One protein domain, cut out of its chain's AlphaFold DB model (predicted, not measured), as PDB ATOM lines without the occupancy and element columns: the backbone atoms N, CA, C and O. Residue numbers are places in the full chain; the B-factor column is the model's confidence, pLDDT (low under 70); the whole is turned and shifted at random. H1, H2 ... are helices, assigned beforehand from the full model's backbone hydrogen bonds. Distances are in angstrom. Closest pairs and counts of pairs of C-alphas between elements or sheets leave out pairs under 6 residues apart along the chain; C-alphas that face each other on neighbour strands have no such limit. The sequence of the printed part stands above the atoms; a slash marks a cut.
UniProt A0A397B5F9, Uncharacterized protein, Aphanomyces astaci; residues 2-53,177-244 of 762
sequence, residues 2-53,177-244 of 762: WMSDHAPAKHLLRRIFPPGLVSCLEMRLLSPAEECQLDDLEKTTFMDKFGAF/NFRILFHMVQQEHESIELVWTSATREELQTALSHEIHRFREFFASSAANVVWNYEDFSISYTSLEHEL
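What this domain is: This is residues 2 to 53 and 177 to 244 of the 762 residues of an uncharacterized protein of Aphanomyces astaci (UniProt A0A397B5F9). The long straight helix H5 makes one arm of a loose, open arrangement, and the long helix H3 makes another, apart from it. Between them the short helices H2 and H4 sit side by side in the middle, with H1 near H2 and H3 near H4; past H5 the stretch of residues 222 to 244, with no named element, folds back from the far end of H5 past H1. Residues 46 to 53 of H3 stick out, and so do residues 220 to 225, of which 220 to 221 belong to H5. The printed part has 120 residues with five named helices, H1 to H5 in order along the chain, and no named strand; its class is all helix. It is loose, with a radius of gyration of the C-alphas of 17.1 A, and spans 52 by 36 by 34 A.

Where its parts are: H5, the longest helix, is residues 198 to 221 and measures 34.4 A from first to last C-alpha; it begins at C-alpha 198 (12.283, 51.121, 55.517) and ends at C-alpha 221 (12.979, 17.455, 48.524). H3, residues 32 to 53, measures 31.2 A. H4 is residues 178 to 186, 12.7 A, H2 is residues 19 to 26, 11.2 A, and H1 is residues 7 to 16, 14.5 A, with C-alpha 7 at (8.405, 30.985, 75.802).

How they stand to each other: H5 touches no helix. It is close to H1 but not clearly touching, the closest C-alphas being those of Ile 16 and Leu 204, 7.5 A apart, at a steep tilt of 58 degrees, opposite ways. H5 is apart from H2 and H3, and only just apart from H4, with a closest distance of 8.2 A. H1 and H2 are close but not clearly touching: the closest C-alphas, those of Arg 14 and Val 22, are 6.5 A apart, at a shallow tilt of 32 degrees, opposite ways. H2 and H4 touch, with the closest C-alphas, those of Cys 24 and Leu 181, 5.6 A apart, at a shallow tilt of 27 degrees, opposite ways. H3 and H4 are close but not clearly touching, the closest C-alphas being those of Glu 42 and His 183, 7.7 A apart; they run the same way at a tilt of 36 degrees, only just steep. In H1, H3, H4 and H5 every O i to N i+4 pair is within hydrogen-bond range; in H2 1 of 4 is, beside 5 of 5 O i to N i+3 pairs.

The domain as a whole: The two C-alphas farthest apart, those of Ala 33 and Ala 223, are 53.1 A apart. Residues 54 to 176 are not printed, and C-alphas 53 and 177 across the cut are 28.8 A apart. The link from H4 to H5 is long, with 11 residues, and in it residues 189 to 190 pair antiparallel with residues 195 to 196; the links H1 to H2 and H2 to H3 are tight. The mean pLDDT of the printed part is 80.7, and it is under 70 in residues 2 to 6, 26 to 28 and 50 to 53.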
ATOM      1  N   TRP A   2       1.557  32.097  67.831       49.22
ATOM      2  CA  TRP A   2       1.314  33.327  68.605       49.22
ATOM      3  C   TRP A   2       0.381  33.078  69.801       49.22
ATOM      4  O   TRP A   2      -0.597  33.789  69.999       49.22
ATOM      5  N   MET A   3       0.627  31.996  70.546       46.88
ATOM      6  CA  MET A   3      -0.048  31.778  71.826       46.88
ATOM      7  C   MET A   3       0.815  32.437  72.900       46.88
ATOM      8  O   MET A   3       2.015  32.164  72.959       46.88
ATOM      9  N   SER A   4       0.195  33.286  73.718       52.59
ATOM     10  CA  SER A   4       0.781  34.122  74.782       52.59
ATOM     11  C   SER A   4       1.719  33.392  75.760       52.59
ATOM     12  O   SER A   4       2.514  34.019  76.464       52.59
ATOM     13  N   ASP A   5       1.673  32.059  75.770       53.50
ATOM     14  CA  ASP A   5       2.277  31.206  76.794       53.50
ATOM     15  C   ASP A   5       3.482  30.396  76.276       53.50
ATOM     16  O   ASP A   5       4.088  29.624  77.019       53.50
ATOM     17  N   HIS A   6       3.874  30.554  75.004       67.19
ATOM     18  CA  HIS A   6       5.001  29.806  74.445       67.19
ATOM     19  C   HIS A   6       6.308  30.604  74.549       67.19
ATOM     20  O   HIS A   6       6.632  31.412  73.676       67.19
ATOM     21  N   ALA A   7       7.090  30.360  75.608       70.00
ATOM     22  CA  ALA A   7       8.405  30.985  75.802       70.00
ATOM     23  C   ALA A   7       9.319  30.923  74.551       70.00
ATOM     24  O   ALA A   7       9.899  31.956  74.207       70.00
ATOM     25  N   PRO A   8       9.390  29.806  73.794       75.62
ATOM     26  CA  PRO A   8      10.163  29.741  72.552       75.62
ATOM     27  C   PRO A   8       9.724  30.749  71.478       75.62
ATOM     28  O   PRO A   8      10.573  31.301  70.781       75.62
ATOM     29  N   ALA A   9       8.430  31.078  71.385       75.12
ATOM     30  CA  ALA A   9       7.944  32.099  70.452       75.12
ATOM     31  C   ALA A   9       8.409  33.512  70.851       75.12
ATOM     32  O   ALA A   9       8.789  34.305  69.991       75.12
ATOM     33  N   LYS A  10       8.460  33.821  72.154       74.69
ATOM     34  CA  LYS A  10       9.000  35.101  72.656       74.69
ATOM     35  C   LYS A  10      10.506  35.208  72.433       74.69
ATOM     36  O   LYS A  10      10.999  36.275  72.074       74.69
ATOM     37  N   HIS A  11      11.235  34.106  72.615       80.38
ATOM     38  CA  HIS A  11      12.659  34.046  72.290       80.38
ATOM     39  C   HIS A  11      12.913  34.273  70.797       80.38
ATOM     40  O   HIS A  11      13.807  35.042  70.459       80.38
ATOM     41  N   LEU A  12      12.083  33.699  69.920       84.88
ATOM     42  CA  LEU A  12      12.146  33.955  68.482       84.88
ATOM     43  C   LEU A  12      11.890  35.434  68.153       84.88
ATOM     44  O   LEU A  12      12.683  36.045  67.443       84.88
ATOM     45  N   LEU A  13      10.842  36.046  68.718       84.06
ATOM     46  CA  LEU A  13      10.555  37.470  68.500       84.06
ATOM     47  C   LEU A  13      11.705  38.376  68.961       84.06
ATOM     48  O   LEU A  13      12.011  39.342  68.274       84.06
ATOM     49  N   ARG A  14      12.387  38.042  70.064       83.25
ATOM     50  CA  ARG A  14      13.588  38.761  70.538       83.25
ATOM     51  C   ARG A  14      14.806  38.621  69.617       83.25
ATOM     52  O   ARG A  14      15.691  39.463  69.693       83.25
ATOM     53  N   ARG A  15      14.870  37.573  68.788       86.75
ATOM     54  CA  ARG A  15      15.936  37.366  67.789       86.75
ATOM     55  C   ARG A  15      15.631  37.995  66.432       86.75
ATOM     56  O   ARG A  15      16.551  38.217  65.651       86.75
ATOM     57  N   ILE A  16      14.353  38.225  66.141       87.62
ATOM     58  CA  ILE A  16      13.883  38.761  64.862       87.62
ATOM     59  C   ILE A  16      13.652  40.271  64.961       87.62
ATOM     60  O   ILE A  16      14.064  40.994  64.065       87.62
ATOM     61  N   PHE A  17      13.029  40.769  66.032       85.00
ATOM     62  CA  PHE A  17      12.736  42.193  66.203       85.00
ATOM     63  C   PHE A  17      13.749  42.903  67.111       85.00
ATOM     64  O   PHE A  17      14.190  42.329  68.111       85.00
ATOM     65  N   PRO A  18      14.039  44.190  66.844       80.81
ATOM     66  CA  PRO A  18      14.759  45.046  67.776       80.81
ATOM     67  C   PRO A  18      14.105  45.093  69.177       80.81
ATOM     68  O   PRO A  18      12.871  45.091  69.283       80.81
ATOM     69  N   PRO A  19      14.891  45.224  70.265       73.88
ATOM     70  CA  PRO A  19      14.381  45.216  71.643       73.88
ATOM     71  C   PRO A  19      13.307  46.275  71.942       73.88
ATOM     72  O   PRO A  19      12.408  46.029  72.754       73.88
ATOM     73  N   GLY A  20      13.377  47.438  71.283       72.38
ATOM     74  CA  GLY A  20      12.391  48.512  71.424       72.38
ATOM     75  C   GLY A  20      10.984  48.093  70.985       72.38
ATOM     76  O   GLY A  20      10.022  48.346  71.704       72.38
ATOM     77  N   LEU A  21      10.864  47.356  69.873       79.94
ATOM     78  CA  LEU A  21       9.580  46.829  69.395       79.94
ATOM     79  C   LEU A  21       9.067  45.703  70.292       79.94
ATOM     80  O   LEU A  21       7.890  45.670  70.635       79.94
ATOM     81  N   VAL A  22       9.947  44.813  70.753       77.75
ATOM     82  CA  VAL A  22       9.545  43.727  71.665       77.75
ATOM     83  C   VAL A  22       9.011  44.277  72.994       77.75
ATOM     84  O   VAL A  22       8.067  43.719  73.550       77.75
ATOM     85  N   SER A  23       9.542  45.407  73.471       73.00
ATOM     86  CA  SER A  23       9.074  46.067  74.700       73.00
ATOM     87  C   SER A  23       7.611  46.534  74.615       73.00
ATOM     88  O   SER A  23       6.950  46.655  75.647       73.00
ATOM     89  N   CYS A  24       7.062  46.731  73.410       72.94
ATOM     90  CA  CYS A  24       5.645  47.039  73.213       72.94
ATOM     91  C   CYS A  24       4.715  45.921  73.710       72.94
ATOM     92  O   CYS A  24       3.620  46.201  74.202       72.94
ATOM     93  N   LEU A  25       5.155  44.661  73.635       73.50
ATOM     94  CA  LEU A  25       4.377  43.515  74.113       73.50
ATOM     95  C   LEU A  25       4.175  43.549  75.630       73.50
ATOM     96  O   LEU A  25       3.145  43.096  76.114       73.50
ATOM     97  N   GLU A  26       5.120  44.136  76.364       68.69
ATOM     98  CA  GLU A  26       5.151  44.181  77.831       68.69
ATOM     99  C   GLU A  26       4.442  45.440  78.404       68.69
ATOM    100  O   GLU A  26       4.438  45.686  79.616       68.69
ATOM    101  N   MET A  27       3.810  46.266  77.555       69.81
ATOM    102  CA  MET A  27       3.075  47.476  77.959       69.81
ATOM    103  C   MET A  27       1.744  47.178  78.683       69.81
ATOM    104  O   MET A  27       1.166  46.105  78.558       69.81
ATOM    105  N   ARG A  28       1.210  48.150  79.443       68.56
ATOM    106  CA  ARG A  28      -0.168  48.087  79.989       68.56
ATOM    107  C   ARG A  28      -1.152  48.054  78.822       68.56
ATOM    108  O   ARG A  28      -0.951  48.837  77.891       68.56
ATOM    109  N   LEU A  29      -2.204  47.235  78.918       72.81
ATOM    110  CA  LEU A  29      -3.318  47.245  77.964       72.81
ATOM    111  C   LEU A  29      -3.789  48.674  77.696       72.81
ATOM    112  O   LEU A  29      -3.841  49.515  78.608       72.81
ATOM    113  N   LEU A  30      -4.099  48.939  76.435       71.75
ATOM    114  CA  LEU A  30      -4.680  50.200  76.012       71.75
ATOM    115  C   LEU A  30      -6.012  50.400  76.745       71.75
ATOM    116  O   LEU A  30      -6.777  49.468  76.972       71.75
ATOM    117  N   SER A  31      -6.258  51.625  77.197       76.31
ATOM    118  CA  SER A  31      -7.582  52.021  77.667       76.31
ATOM    119  C   SER A  31      -8.552  52.077  76.482       76.31
ATOM    120  O   SER A  31      -8.102  52.278  75.354       76.31
ATOM    121  N   PRO A  32      -9.875  52.012  76.707       74.31
ATOM    122  CA  PRO A  32     -10.855  52.105  75.621       74.31
ATOM    123  C   PRO A  32     -10.707  53.371  74.758       74.31
ATOM    124  O   PRO A  32     -10.988  53.358  73.564       74.31
ATOM    125  N   ALA A  33     -10.230  54.472  75.351       73.56
ATOM    126  CA  ALA A  33      -9.925  55.701  74.621       73.56
ATOM    127  C   ALA A  33      -8.687  55.556  73.717       73.56
ATOM    128  O   ALA A  33      -8.699  56.039  72.590       73.56
ATOM    129  N   GLU A  34      -7.640  54.879  74.195       77.69
ATOM    130  CA  GLU A  34      -6.418  54.601  73.428       77.69
ATOM    131  C   GLU A  34      -6.674  53.564  72.314       77.69
ATOM    132  O   GLU A  34      -6.099  53.676  71.238       77.69
ATOM    133  N   GLU A  35      -7.559  52.586  72.537       79.50
ATOM    134  CA  GLU A  35      -7.994  51.638  71.499       79.50
ATOM    135  C   GLU A  35      -8.787  52.331  70.390       79.50
ATOM    136  O   GLU A  35      -8.512  52.104  69.218       79.50
ATOM    137  N   CYS A  36      -9.711  53.226  70.748       77.75
ATOM    138  CA  CYS A  36     -10.473  54.014  69.778       77.75
ATOM    139  C   CYS A  36      -9.556  54.924  68.940       77.75
ATOM    140  O   CYS A  36      -9.701  55.021  67.724       77.75
ATOM    141  N   GLN A  37      -8.547  55.537  69.570       78.19
ATOM    142  CA  GLN A  37      -7.520  56.304  68.855       78.19
ATOM    143  C   GLN A  37      -6.710  55.430  67.891       78.19
ATOM    144  O   GLN A  37      -6.433  55.850  66.769       78.19
ATOM    145  N   LEU A  38      -6.347  54.215  68.312       81.25
ATOM    146  CA  LEU A  38      -5.642  53.262  67.462       81.25
ATOM    147  C   LEU A  38      -6.515  52.792  66.288       81.25
ATOM    148  O   LEU A  38      -6.013  52.713  65.172       81.25
ATOM    149  N   ASP A  39      -7.811  52.540  66.506       80.94
ATOM    150  CA  ASP A  39      -8.767  52.199  65.443       80.94
ATOM    151  C   ASP A  39      -8.806  53.288  64.361       80.94
ATOM    152  O   ASP A  39      -8.842  52.995  63.166       80.94
ATOM    153  N   ASP A  40      -8.814  54.557  64.770       79.31
ATOM    154  CA  ASP A  40      -8.853  55.685  63.841       79.31
ATOM    155  C   ASP A  40      -7.518  55.866  63.098       79.31
ATOM    156  O   ASP A  40      -7.516  56.157  61.897       79.31
ATOM    157  N   LEU A  41      -6.385  55.594  63.755       78.81
ATOM    158  CA  LEU A  41      -5.066  55.556  63.112       78.81
ATOM    159  C   LEU A  41      -4.941  54.416  62.097       78.81
ATOM    160  O   LEU A  41      -4.428  54.599  60.996       78.81
ATOM    161  N   GLU A  42      -5.419  53.223  62.432       78.88
ATOM    162  CA  GLU A  42      -5.378  52.079  61.523       78.88
ATOM    163  C   GLU A  42      -6.262  52.331  60.288       78.88
ATOM    164  O   GLU A  42      -5.855  52.016  59.167       78.88
ATOM    165  N   LYS A  43      -7.429  52.973  60.460       78.19
ATOM    166  CA  LYS A  43      -8.307  53.375  59.345       78.19
ATOM    167  C   LYS A  43      -7.653  54.398  58.420       78.19
ATOM    168  O   LYS A  43      -7.747  54.242  57.206       78.19
ATOM    169  N   THR A  44      -7.017  55.435  58.964       76.06
ATOM    170  CA  THR A  44      -6.331  56.463  58.158       76.06
ATOM    171  C   THR A  44      -5.162  55.857  57.389       76.06
ATOM    172  O   THR A  44      -5.120  55.961  56.166       76.06
ATOM    173  N   THR A  45      -4.309  55.087  58.070       73.94
ATOM    174  CA  THR A  45      -3.184  54.372  57.444       73.94
ATOM    175  C   THR A  45      -3.661  53.426  56.333       73.94
ATOM    176  O   THR A  45      -3.025  53.305  55.284       73.94
ATOM    177  N   PHE A  46      -4.791  52.744  56.540       73.38
ATOM    178  CA  PHE A  46      -5.400  51.880  55.531       73.38
ATOM    179  C   PHE A  46      -5.938  52.674  54.333       73.38
ATOM    180  O   PHE A  46      -5.700  52.274  53.195       73.38
ATOM    181  N   MET A  47      -6.619  53.802  54.561       72.06
ATOM    182  CA  MET A  47      -7.115  54.675  53.489       72.06
ATOM    183  C   MET A  47      -5.978  55.271  52.656       72.06
ATOM    184  O   MET A  47      -6.097  55.315  51.432       72.06
ATOM    185  N   ASP A  48      -4.861  55.647  53.279       70.81
ATOM    186  CA  ASP A  48      -3.683  56.159  52.576       70.81
ATOM    187  C   ASP A  48      -3.021  55.076  51.717       70.81
ATOM    188  O   ASP A  48      -2.755  55.295  50.535       70.81
ATOM    189  N   LYS A  49      -2.836  53.865  52.263       71.00
ATOM    190  CA  LYS A  49      -2.314  52.713  51.506       71.00
ATOM    191  C   LYS A  49      -3.249  52.306  50.364       71.00
ATOM    192  O   LYS A  49      -2.784  51.984  49.274       71.00
ATOM    193  N   PHE A  50      -4.561  52.347  50.586       68.00
ATOM    194  CA  PHE A  50      -5.567  52.064  49.561       68.00
ATOM    195  C   PHE A  50      -5.596  53.150  48.473       68.00
ATOM    196  O   PHE A  50      -5.736  52.843  47.288       68.00
ATOM    197  N   GLY A  51      -5.418  54.416  48.854       65.88
ATOM    198  CA  GLY A  51      -5.262  55.540  47.936       65.88
ATOM    199  C   GLY A  51      -4.001  55.425  47.080       65.88
ATOM    200  O   GLY A  51      -4.084  55.579  45.863       65.88
ATOM    201  N   ALA A  52      -2.863  55.081  47.691       65.12
ATOM    202  CA  ALA A  52      -1.597  54.838  47.000       65.12
ATOM    203  C   ALA A  52      -1.701  53.663  46.017       65.12
ATOM    204  O   ALA A  52      -1.336  53.810  44.854       65.12
ATOM    205  N   PHE A  53      -2.295  52.544  46.441       60.88
ATOM    206  CA  PHE A  53      -2.546  51.394  45.573       60.88
ATOM    207  C   PHE A  53      -3.435  51.762  44.378       60.88
ATOM    208  O   PHE A  53      -3.117  51.420  43.243       60.88
ATOM    209  N   ASN A 177       0.406  43.147  74.314       75.56
ATOM    210  CA  ASN A 177      -0.131  44.071  73.307       75.56
ATOM    211  C   ASN A 177       0.373  43.777  71.884       75.56
ATOM    212  O   ASN A 177       1.055  44.596  71.269       75.56
ATOM    213  N   PHE A 178       0.010  42.630  71.308       78.75
ATOM    214  CA  PHE A 178       0.373  42.317  69.915       78.75
ATOM    215  C   PHE A 178      -0.156  43.342  68.909       78.75
ATOM    216  O   PHE A 178       0.518  43.657  67.933       78.75
ATOM    217  N   ARG A 179      -1.339  43.905  69.170       80.75
ATOM    218  CA  ARG A 179      -1.939  44.924  68.309       80.75
ATOM    219  C   ARG A 179      -1.048  46.167  68.188       80.75
ATOM    220  O   ARG A 179      -0.760  46.601  67.078       80.75
ATOM    221  N   ILE A 180      -0.535  46.673  69.315       79.31
ATOM    222  CA  ILE A 180       0.360  47.836  69.298       79.31
ATOM    223  C   ILE A 180       1.713  47.491  68.672       79.31
ATOM    224  O   ILE A 180       2.248  48.306  67.934       79.31
ATOM    225  N   LEU A 181       2.240  46.277  68.893       82.94
ATOM    226  CA  LEU A 181       3.466  45.821  68.233       82.94
ATOM    227  C   LEU A 181       3.323  45.918  66.709       82.94
ATOM    228  O   LEU A 181       4.155  46.539  66.059       82.94
ATOM    229  N   PHE A 182       2.275  45.322  66.138       84.44
ATOM    230  CA  PHE A 182       2.089  45.310  64.687       84.44
ATOM    231  C   PHE A 182       1.810  46.693  64.109       84.44
ATOM    232  O   PHE A 182       2.287  46.986  63.014       84.44
ATOM    233  N   HIS A 183       1.094  47.547  64.843       83.31
ATOM    234  CA  HIS A 183       0.950  48.951  64.473       83.31
ATOM    235  C   HIS A 183       2.315  49.649  64.415       83.31
ATOM    236  O   HIS A 183       2.667  50.238  63.397       83.31
ATOM    237  N   MET A 184       3.136  49.500  65.457       81.12
ATOM    238  CA  MET A 184       4.466  50.111  65.528       81.12
ATOM    239  C   MET A 184       5.419  49.570  64.455       81.12
ATOM    240  O   MET A 184       6.162  50.349  63.871       81.12
ATOM    241  N   VAL A 185       5.360  48.275  64.127       85.81
ATOM    242  CA  VAL A 185       6.162  47.652  63.055       85.81
ATOM    243  C   VAL A 185       5.871  48.265  61.676       85.81
ATOM    244  O   VAL A 185       6.747  48.266  60.812       85.81
ATOM    245  N   GLN A 186       4.664  48.786  61.446       84.38
ATOM    246  CA  GLN A 186       4.296  49.400  60.165       84.38
ATOM    247  C   GLN A 186       4.772  50.850  60.010       84.38
ATOM    248  O   GLN A 186       4.748  51.362  58.891       84.38
ATOM    249  N   GLN A 187       5.184  51.487  61.103       83.19
ATOM    250  CA  GLN A 187       5.622  52.880  61.153       83.19
ATOM    251  C   GLN A 187       7.152  52.973  61.119       83.19
ATOM    252  O   GLN A 187       7.835  51.974  61.334       83.19
ATOM    253  N   GLU A 188       7.689  54.164  60.862       83.50
ATOM    254  CA  GLU A 188       9.126  54.437  60.976       83.50
ATOM    255  C   GLU A 188       9.445  55.048  62.339       83.50
ATOM    256  O   GLU A 188       8.737  55.940  62.809       83.50
ATOM    257  N   HIS A 189      10.510  54.559  62.977       83.31
ATOM    258  CA  HIS A 189      10.956  55.033  64.285       83.31
ATOM    259  C   HIS A 189      12.458  55.270  64.269       83.31
ATOM    260  O   HIS A 189      13.233  54.344  64.052       83.31
ATOM    261  N   GLU A 190      12.869  56.494  64.575       84.12
ATOM    262  CA  GLU A 190      14.264  56.848  64.826       84.12
ATOM    263  C   GLU A 190      14.357  57.467  66.218       84.12
ATOM    264  O   GLU A 190      13.936  58.595  66.464       84.12
ATOM    265  N   SER A 191      14.832  56.677  67.173       80.62
ATOM    266  CA  SER A 191      14.910  57.048  68.584       80.62
ATOM    267  C   SER A 191      16.148  56.432  69.233       80.62
ATOM    268  O   SER A 191      16.817  55.576  68.654       80.62
ATOM    269  N   ILE A 192      16.438  56.833  70.474       82.88
ATOM    270  CA  ILE A 192      17.587  56.335  71.248       82.88
ATOM    271  C   ILE A 192      17.561  54.804  71.402       82.88
ATOM    272  O   ILE A 192      18.615  54.179  71.376       82.88
ATOM    273  N   GLU A 193      16.387  54.184  71.542       76.69
ATOM    274  CA  GLU A 193      16.253  52.734  71.785       76.69
ATOM    275  C   GLU A 193      15.838  51.928  70.547       76.69
ATOM    276  O   GLU A 193      15.965  50.701  70.523       76.69
ATOM    277  N   LEU A 194      15.307  52.597  69.524       84.50
ATOM    278  CA  LEU A 194      14.759  51.941  68.345       84.50
ATOM    279  C   LEU A 194      15.092  52.730  67.087       84.50
ATOM    280  O   LEU A 194      14.622  53.855  66.918       84.50
ATOM    281  N   VAL A 195      15.837  52.073  66.203       86.69
ATOM    282  CA  VAL A 195      16.003  52.450  64.801       86.69
ATOM    283  C   VAL A 195      15.261  51.401  63.982       86.69
ATOM    284  O   VAL A 195      15.646  50.234  63.956       86.69
ATOM    285  N   TRP A 196      14.141  51.808  63.398       89.19
ATOM    286  CA  TRP A 196      13.257  50.982  62.589       89.19
ATOM    287  C   TRP A 196      12.823  51.778  61.359       89.19
ATOM    288  O   TRP A 196      11.901  52.590  61.419       89.19
ATOM    289  N   THR A 197      13.528  51.566  60.255       89.19
ATOM    290  CA  THR A 197      13.381  52.302  58.997       89.19
ATOM    291  C   THR A 197      12.782  51.407  57.908       89.19
ATOM    292  O   THR A 197      12.469  50.232  58.133       89.19
ATOM    293  N   SER A 198      12.575  51.941  56.703       88.56
ATOM    294  CA  SER A 198      12.283  51.121  55.517       88.56
ATOM    295  C   SER A 198      13.354  50.048  55.283       88.56
ATOM    296  O   SER A 198      13.005  48.884  55.113       88.56
ATOM    297  N   ALA A 199      14.638  50.398  55.405       89.12
ATOM    298  CA  ALA A 199      15.752  49.472  55.206       89.12
ATOM    299  C   ALA A 199      15.721  48.291  56.191       89.12
ATOM    300  O   ALA A 199      15.763  47.137  55.768       89.12
ATOM    301  N   THR A 200      15.553  48.539  57.498       89.94
ATOM    302  CA  THR A 200      15.475  47.443  58.486       89.94
ATOM    303  C   THR A 200      14.239  46.563  58.261       89.94
ATOM    304  O   THR A 200      14.276  45.355  58.488       89.94
ATOM    305  N   ARG A 201      13.125  47.138  57.785       90.19
ATOM    306  CA  ARG A 201      11.917  46.373  57.423       90.19
ATOM    307  C   ARG A 201      12.147  45.475  56.212       90.19
ATOM    308  O   ARG A 201      11.730  44.317  56.234       90.19
ATOM    309  N   GLU A 202      12.805  45.991  55.182       90.06
ATOM    310  CA  GLU A 202      13.156  45.235  53.979       90.06
ATOM    311  C   GLU A 202      14.147  44.109  54.289       90.06
ATOM    312  O   GLU A 202      13.974  42.995  53.795       90.06
ATOM    313  N   GLU A 203      15.127  44.346  55.165       91.44
ATOM    314  CA  GLU A 203      16.055  43.318  55.651       91.44
ATOM    315  C   GLU A 203      15.311  42.189  56.378       91.44
ATOM    316  O   GLU A 203      15.511  41.012  56.063       91.44
ATOM    317  N   LEU A 204      14.378  42.531  57.279       91.12
ATOM    318  CA  LEU A 204      13.506  41.558  57.948       91.12
ATOM    319  C   LEU A 204      12.680  40.752  56.935       91.12
ATOM    320  O   LEU A 204      12.628  39.521  57.001       91.12
ATOM    321  N   GLN A 205      12.022  41.438  56.002       90.88
ATOM    322  CA  GLN A 205      11.179  40.804  54.992       90.88
ATOM    323  C   GLN A 205      11.997  39.870  54.096       90.88
ATOM    324  O   GLN A 205      11.571  38.750  53.821       90.88
ATOM    325  N   THR A 206      13.179  40.308  53.670       91.75
ATOM    326  CA  THR A 206      14.071  39.540  52.801       91.75
ATOM    327  C   THR A 206      14.593  38.302  53.523       91.75
ATOM    328  O   THR A 206      14.523  37.205  52.967       91.75
ATOM    329  N   ALA A 207      15.031  38.436  54.779       91.62
ATOM    330  CA  ALA A 207      15.494  37.314  55.592       91.62
ATOM    331  C   ALA A 207      14.393  36.264  55.811       91.62
ATOM    332  O   ALA A 207      14.635  35.070  55.633       91.62
ATOM    333  N   LEU A 208      13.168  36.697  56.133       91.06
ATOM    334  CA  LEU A 208      12.027  35.795  56.318       91.06
ATOM    335  C   LEU A 208      11.605  35.114  55.013       91.06
ATOM    336  O   LEU A 208      11.398  33.903  55.000       91.06
ATOM    337  N   SER A 209      11.499  35.861  53.911       92.44
ATOM    338  CA  SER A 209      11.179  35.298  52.594       92.44
ATOM    339  C   SER A 209      12.210  34.255  52.175       92.44
ATOM    340  O   SER A 209      11.844  33.164  51.739       92.44
ATOM    341  N   HIS A 210      13.495  34.558  52.360       92.12
ATOM    342  CA  HIS A 210      14.577  33.643  52.031       92.12
ATOM    343  C   HIS A 210      14.525  32.362  52.874       92.12
ATOM    344  O   HIS A 210      14.642  31.266  52.327       92.12
ATOM    345  N   GLU A 211      14.275  32.477  54.179       92.56
ATOM    346  CA  GLU A 211      14.130  31.324  55.074       92.56
ATOM    347  C   GLU A 211      12.914  30.458  54.710       92.56
ATOM    348  O   GLU A 211      13.011  29.233  54.647       92.56
ATOM    349  N   ILE A 212      11.777  31.083  54.387       91.56
ATOM    350  CA  ILE A 212      10.569  30.379  53.932       91.56
ATOM    351  C   ILE A 212      10.843  29.629  52.626       91.56
ATOM    352  O   ILE A 212      10.401  28.488  52.477       91.56
ATOM    353  N   HIS A 213      11.561  30.246  51.684       91.31
ATOM    354  CA  HIS A 213      11.945  29.597  50.431       91.31
ATOM    355  C   HIS A 213      12.859  28.393  50.679       91.31
ATOM    356  O   HIS A 213      12.512  27.294  50.243       91.31
ATOM    357  N   ARG A 214      13.935  28.551  51.466       90.12
ATOM    358  CA  ARG A 214      14.828  27.436  51.832       90.12
ATOM    359  C   ARG A 214      14.077  26.297  52.519       90.12
ATOM    360  O   ARG A 214      14.286  25.132  52.190       90.12
ATOM    361  N   PHE A 215      13.186  26.622  53.457       90.06
ATOM    362  CA  PHE A 215      12.401  25.618  54.169       90.06
ATOM    363  C   PHE A 215      11.458  24.864  53.227       90.06
ATOM    364  O   PHE A 215      11.372  23.641  53.305       90.06
ATOM    365  N   ARG A 216      10.778  25.564  52.308       89.25
ATOM    366  CA  ARG A 216       9.876  24.945  51.322       89.25
ATOM    367  C   ARG A 216      10.617  24.043  50.340       89.25
ATOM    368  O   ARG A 216      10.118  22.961  50.045       89.25
ATOM    369  N   GLU A 217      11.785  24.461  49.862       88.56
ATOM    370  CA  GLU A 217      12.632  23.646  48.985       88.56
ATOM    371  C   GLU A 217      13.096  22.372  49.697       88.56
ATOM    372  O   GLU A 217      12.922  21.265  49.181       88.56
ATOM    373  N   PHE A 218      13.603  22.508  50.924       88.06
ATOM    374  CA  PHE A 218      14.042  21.365  51.717       88.06
ATOM    375  C   PHE A 218      12.877  20.420  52.048       88.06
ATOM    376  O   PHE A 218      13.008  19.207  51.890       88.06
ATOM    377  N   PHE A 219      11.716  20.970  52.413       87.75
ATOM    378  CA  PHE A 219      10.490  20.209  52.663       87.75
ATOM    379  C   PHE A 219      10.026  19.436  51.423       87.75
ATOM    380  O   PHE A 219       9.666  18.270  51.535       87.75
ATOM    381  N   ALA A 220      10.067  20.051  50.237       87.12
ATOM    382  CA  ALA A 220       9.669  19.396  48.990       87.12
ATOM    383  C   ALA A 220      10.644  18.285  48.556       87.12
ATOM    384  O   ALA A 220      10.232  17.323  47.911       87.12
ATOM    385  N   SER A 221      11.929  18.414  48.898       84.88
ATOM    386  CA  SER A 221      12.979  17.455  48.524       84.88
ATOM    387  C   SER A 221      13.153  16.279  49.496       84.88
ATOM    388  O   SER A 221      13.795  15.287  49.149       84.88
ATOM    389  N   SER A 222      12.600  16.369  50.710       81.50
ATOM    390  CA  SER A 222      12.831  15.403  51.787       81.50
ATOM    391  C   SER A 222      11.624  14.492  52.012       81.50
ATOM    392  O   SER A 222      10.497  14.951  52.154       81.50
ATOM    393  N   ALA A 223      11.864  13.182  52.108       74.25
ATOM    394  CA  ALA A 223      10.838  12.189  52.448       74.25
ATOM    395  C   ALA A 223      10.614  12.031  53.969       74.25
ATOM    396  O   ALA A 223       9.792  11.217  54.392       74.25
ATOM    397  N   ALA A 224      11.368  12.761  54.799       79.62
ATOM    398  CA  ALA A 224      11.304  12.693  56.259       79.62
ATOM    399  C   ALA A 224      10.401  13.788  56.857       79.62
ATOM    400  O   ALA A 224      10.080  14.778  56.206       79.62
ATOM    401  N   ASN A 225      10.033  13.646  58.137       81.25
ATOM    402  CA  ASN A 225       9.341  14.699  58.887       81.25
ATOM    403  C   ASN A 225      10.278  15.900  59.103       81.25
ATOM    404  O   ASN A 225      11.103  15.902  60.014       81.25
ATOM    405  N   VAL A 226      10.154  16.917  58.249       82.75
ATOM    406  CA  VAL A 226      10.944  18.151  58.306       82.75
ATOM    407  C   VAL A 226      10.341  19.126  59.323       82.75
ATOM    408  O   VAL A 226       9.154  19.443  59.271       82.75
ATOM    409  N   VAL A 227      11.177  19.636  60.232       86.69
ATOM    410  CA  VAL A 227      10.817  20.639  61.247       86.69
ATOM    411  C   VAL A 227      11.690  21.877  61.052       86.69
ATOM    412  O   VAL A 227      12.884  21.753  60.792       86.69
ATOM    413  N   TRP A 228      11.105  23.074  61.153       87.69
ATOM    414  CA  TRP A 228      11.868  24.320  61.057       87.69
ATOM    415  C   TRP A 228      12.688  24.540  62.330       87.69
ATOM    416  O   TRP A 228      12.125  24.587  63.426       87.69
ATOM    417  N   ASN A 229      14.004  24.708  62.185       88.31
ATOM    418  CA  ASN A 229      14.884  25.089  63.285       88.31
ATOM    419  C   ASN A 229      14.772  26.594  63.576       88.31
ATOM    420  O   ASN A 229      15.670  27.385  63.294       88.31
ATOM    421  N   TYR A 230      13.642  26.993  64.155       86.06
ATOM    422  CA  TYR A 230      13.429  28.374  64.574       86.06
ATOM    423  C   TYR A 230      14.292  28.762  65.785       86.06
ATOM    424  O   TYR A 230      14.386  29.950  66.093       86.06
ATOM    425  N   GLU A 231      14.904  27.804  66.496       85.69
ATOM    426  CA  GLU A 231      15.754  28.083  67.659       85.69
ATOM    427  C   GLU A 231      17.048  28.809  67.279       85.69
ATOM    428  O   GLU A 231      17.437  29.732  67.993       85.69
ATOM    429  N   ASP A 232      17.631  28.481  66.127       87.62
ATOM    430  CA  ASP A 232      18.865  29.115  65.640       87.62
ATOM    431  C   ASP A 232      18.612  30.270  64.659       87.62
ATOM    432  O   ASP A 232      19.523  31.034  64.331       87.62
ATOM    433  N   PHE A 233      17.368  30.444  64.204       90.25
ATOM    434  CA  PHE A 233      17.025  31.540  63.306       90.25
ATOM    435  C   PHE A 233      17.119  32.899  64.023       90.25
ATOM    436  O   PHE A 233      16.468  33.148  65.047       90.25
ATOM    437  N   SER A 234      17.933  33.793  63.458       87.88
ATOM    438  CA  SER A 234      18.141  35.171  63.907       87.88
ATOM    439  C   SER A 234      18.439  36.073  62.715       87.88
ATOM    440  O   SER A 234      18.878  35.599  61.666       87.88
ATOM    441  N   ILE A 235      18.179  37.371  62.868       88.81
ATOM    442  CA  ILE A 235      18.381  38.353  61.801       88.81
ATOM    443  C   ILE A 235      19.505  39.296  62.206       88.81
ATOM    444  O   ILE A 235      19.473  39.893  63.281       88.81
ATOM    445  N   SER A 236      20.499  39.411  61.330       85.81
ATOM    446  CA  SER A 236      21.521  40.453  61.395       85.81
ATOM    447  C   SER A 236      21.113  41.576  60.450       85.81
ATOM    448  O   SER A 236      20.860  41.344  59.271       85.81
ATOM    449  N   TYR A 237      20.986  42.782  60.997       87.44
ATOM    450  CA  TYR A 237      20.603  43.974  60.249       87.44
ATOM    451  C   TYR A 237      21.867  44.674  59.748       87.44
ATOM    452  O   TYR A 237      22.540  45.351  60.531       87.44
ATOM    453  N   THR A 238      22.204  44.504  58.469       86.56
ATOM    454  CA  THR A 238      23.408  45.100  57.863       86.56
ATOM    455  C   THR A 238      23.353  46.627  57.889       86.56
ATOM    456  O   THR A 238      24.356  47.283  58.164       86.56
ATOM    457  N   SER A 239      22.159  47.202  57.732       85.75
ATOM    458  CA  SER A 239      21.893  48.636  57.892       85.75
ATOM    459  C   SER A 239      22.309  49.217  59.252       85.75
ATOM    460  O   SER A 239      22.555  50.418  59.351       85.75
ATOM    461  N   LEU A 240      22.424  48.386  60.295       85.12
ATOM    462  CA  LEU A 240      22.777  48.801  61.654       85.12
ATOM    463  C   LEU A 240      24.222  48.450  62.046       85.12
ATOM    464  O   LEU A 240      24.639  48.785  63.154       85.12
ATOM    465  N   GLU A 241      25.012  47.816  61.174       82.75
ATOM    466  CA  GLU A 241      26.384  47.376  61.497       82.75
ATOM    467  C   GLU A 241      27.325  48.536  61.857       82.75
ATOM    468  O   GLU A 241      28.218  48.386  62.692       82.75
ATOM    469  N   HIS A 242      27.111  49.708  61.259       82.25
ATOM    470  CA  HIS A 242      27.919  50.905  61.509       82.25
ATOM    471  C   HIS A 242      27.405  51.766  62.675       82.25
ATOM    472  O   HIS A 242      28.061  52.739  63.062       82.25
ATOM    473  N   GLU A 243      26.244  51.435  63.245       85.56
ATOM    474  CA  GLU A 243      25.662  52.189  64.351       85.56
ATOM    475  C   GLU A 243      26.321  51.818  65.685       85.56
ATOM    476  O   GLU A 243      26.474  50.652  66.060       85.56
ATOM    477  N   LEU A 244      26.698  52.839  66.457       87.06
ATOM    478  CA  LEU A 244      27.347  52.626  67.744       87.06
ATOM    479  C   LEU A 244      26.302  52.334  68.823       87.06
ATOM    480  O   LEU A 244      25.738  53.251  69.423       87.06
TER     481      LEU A 244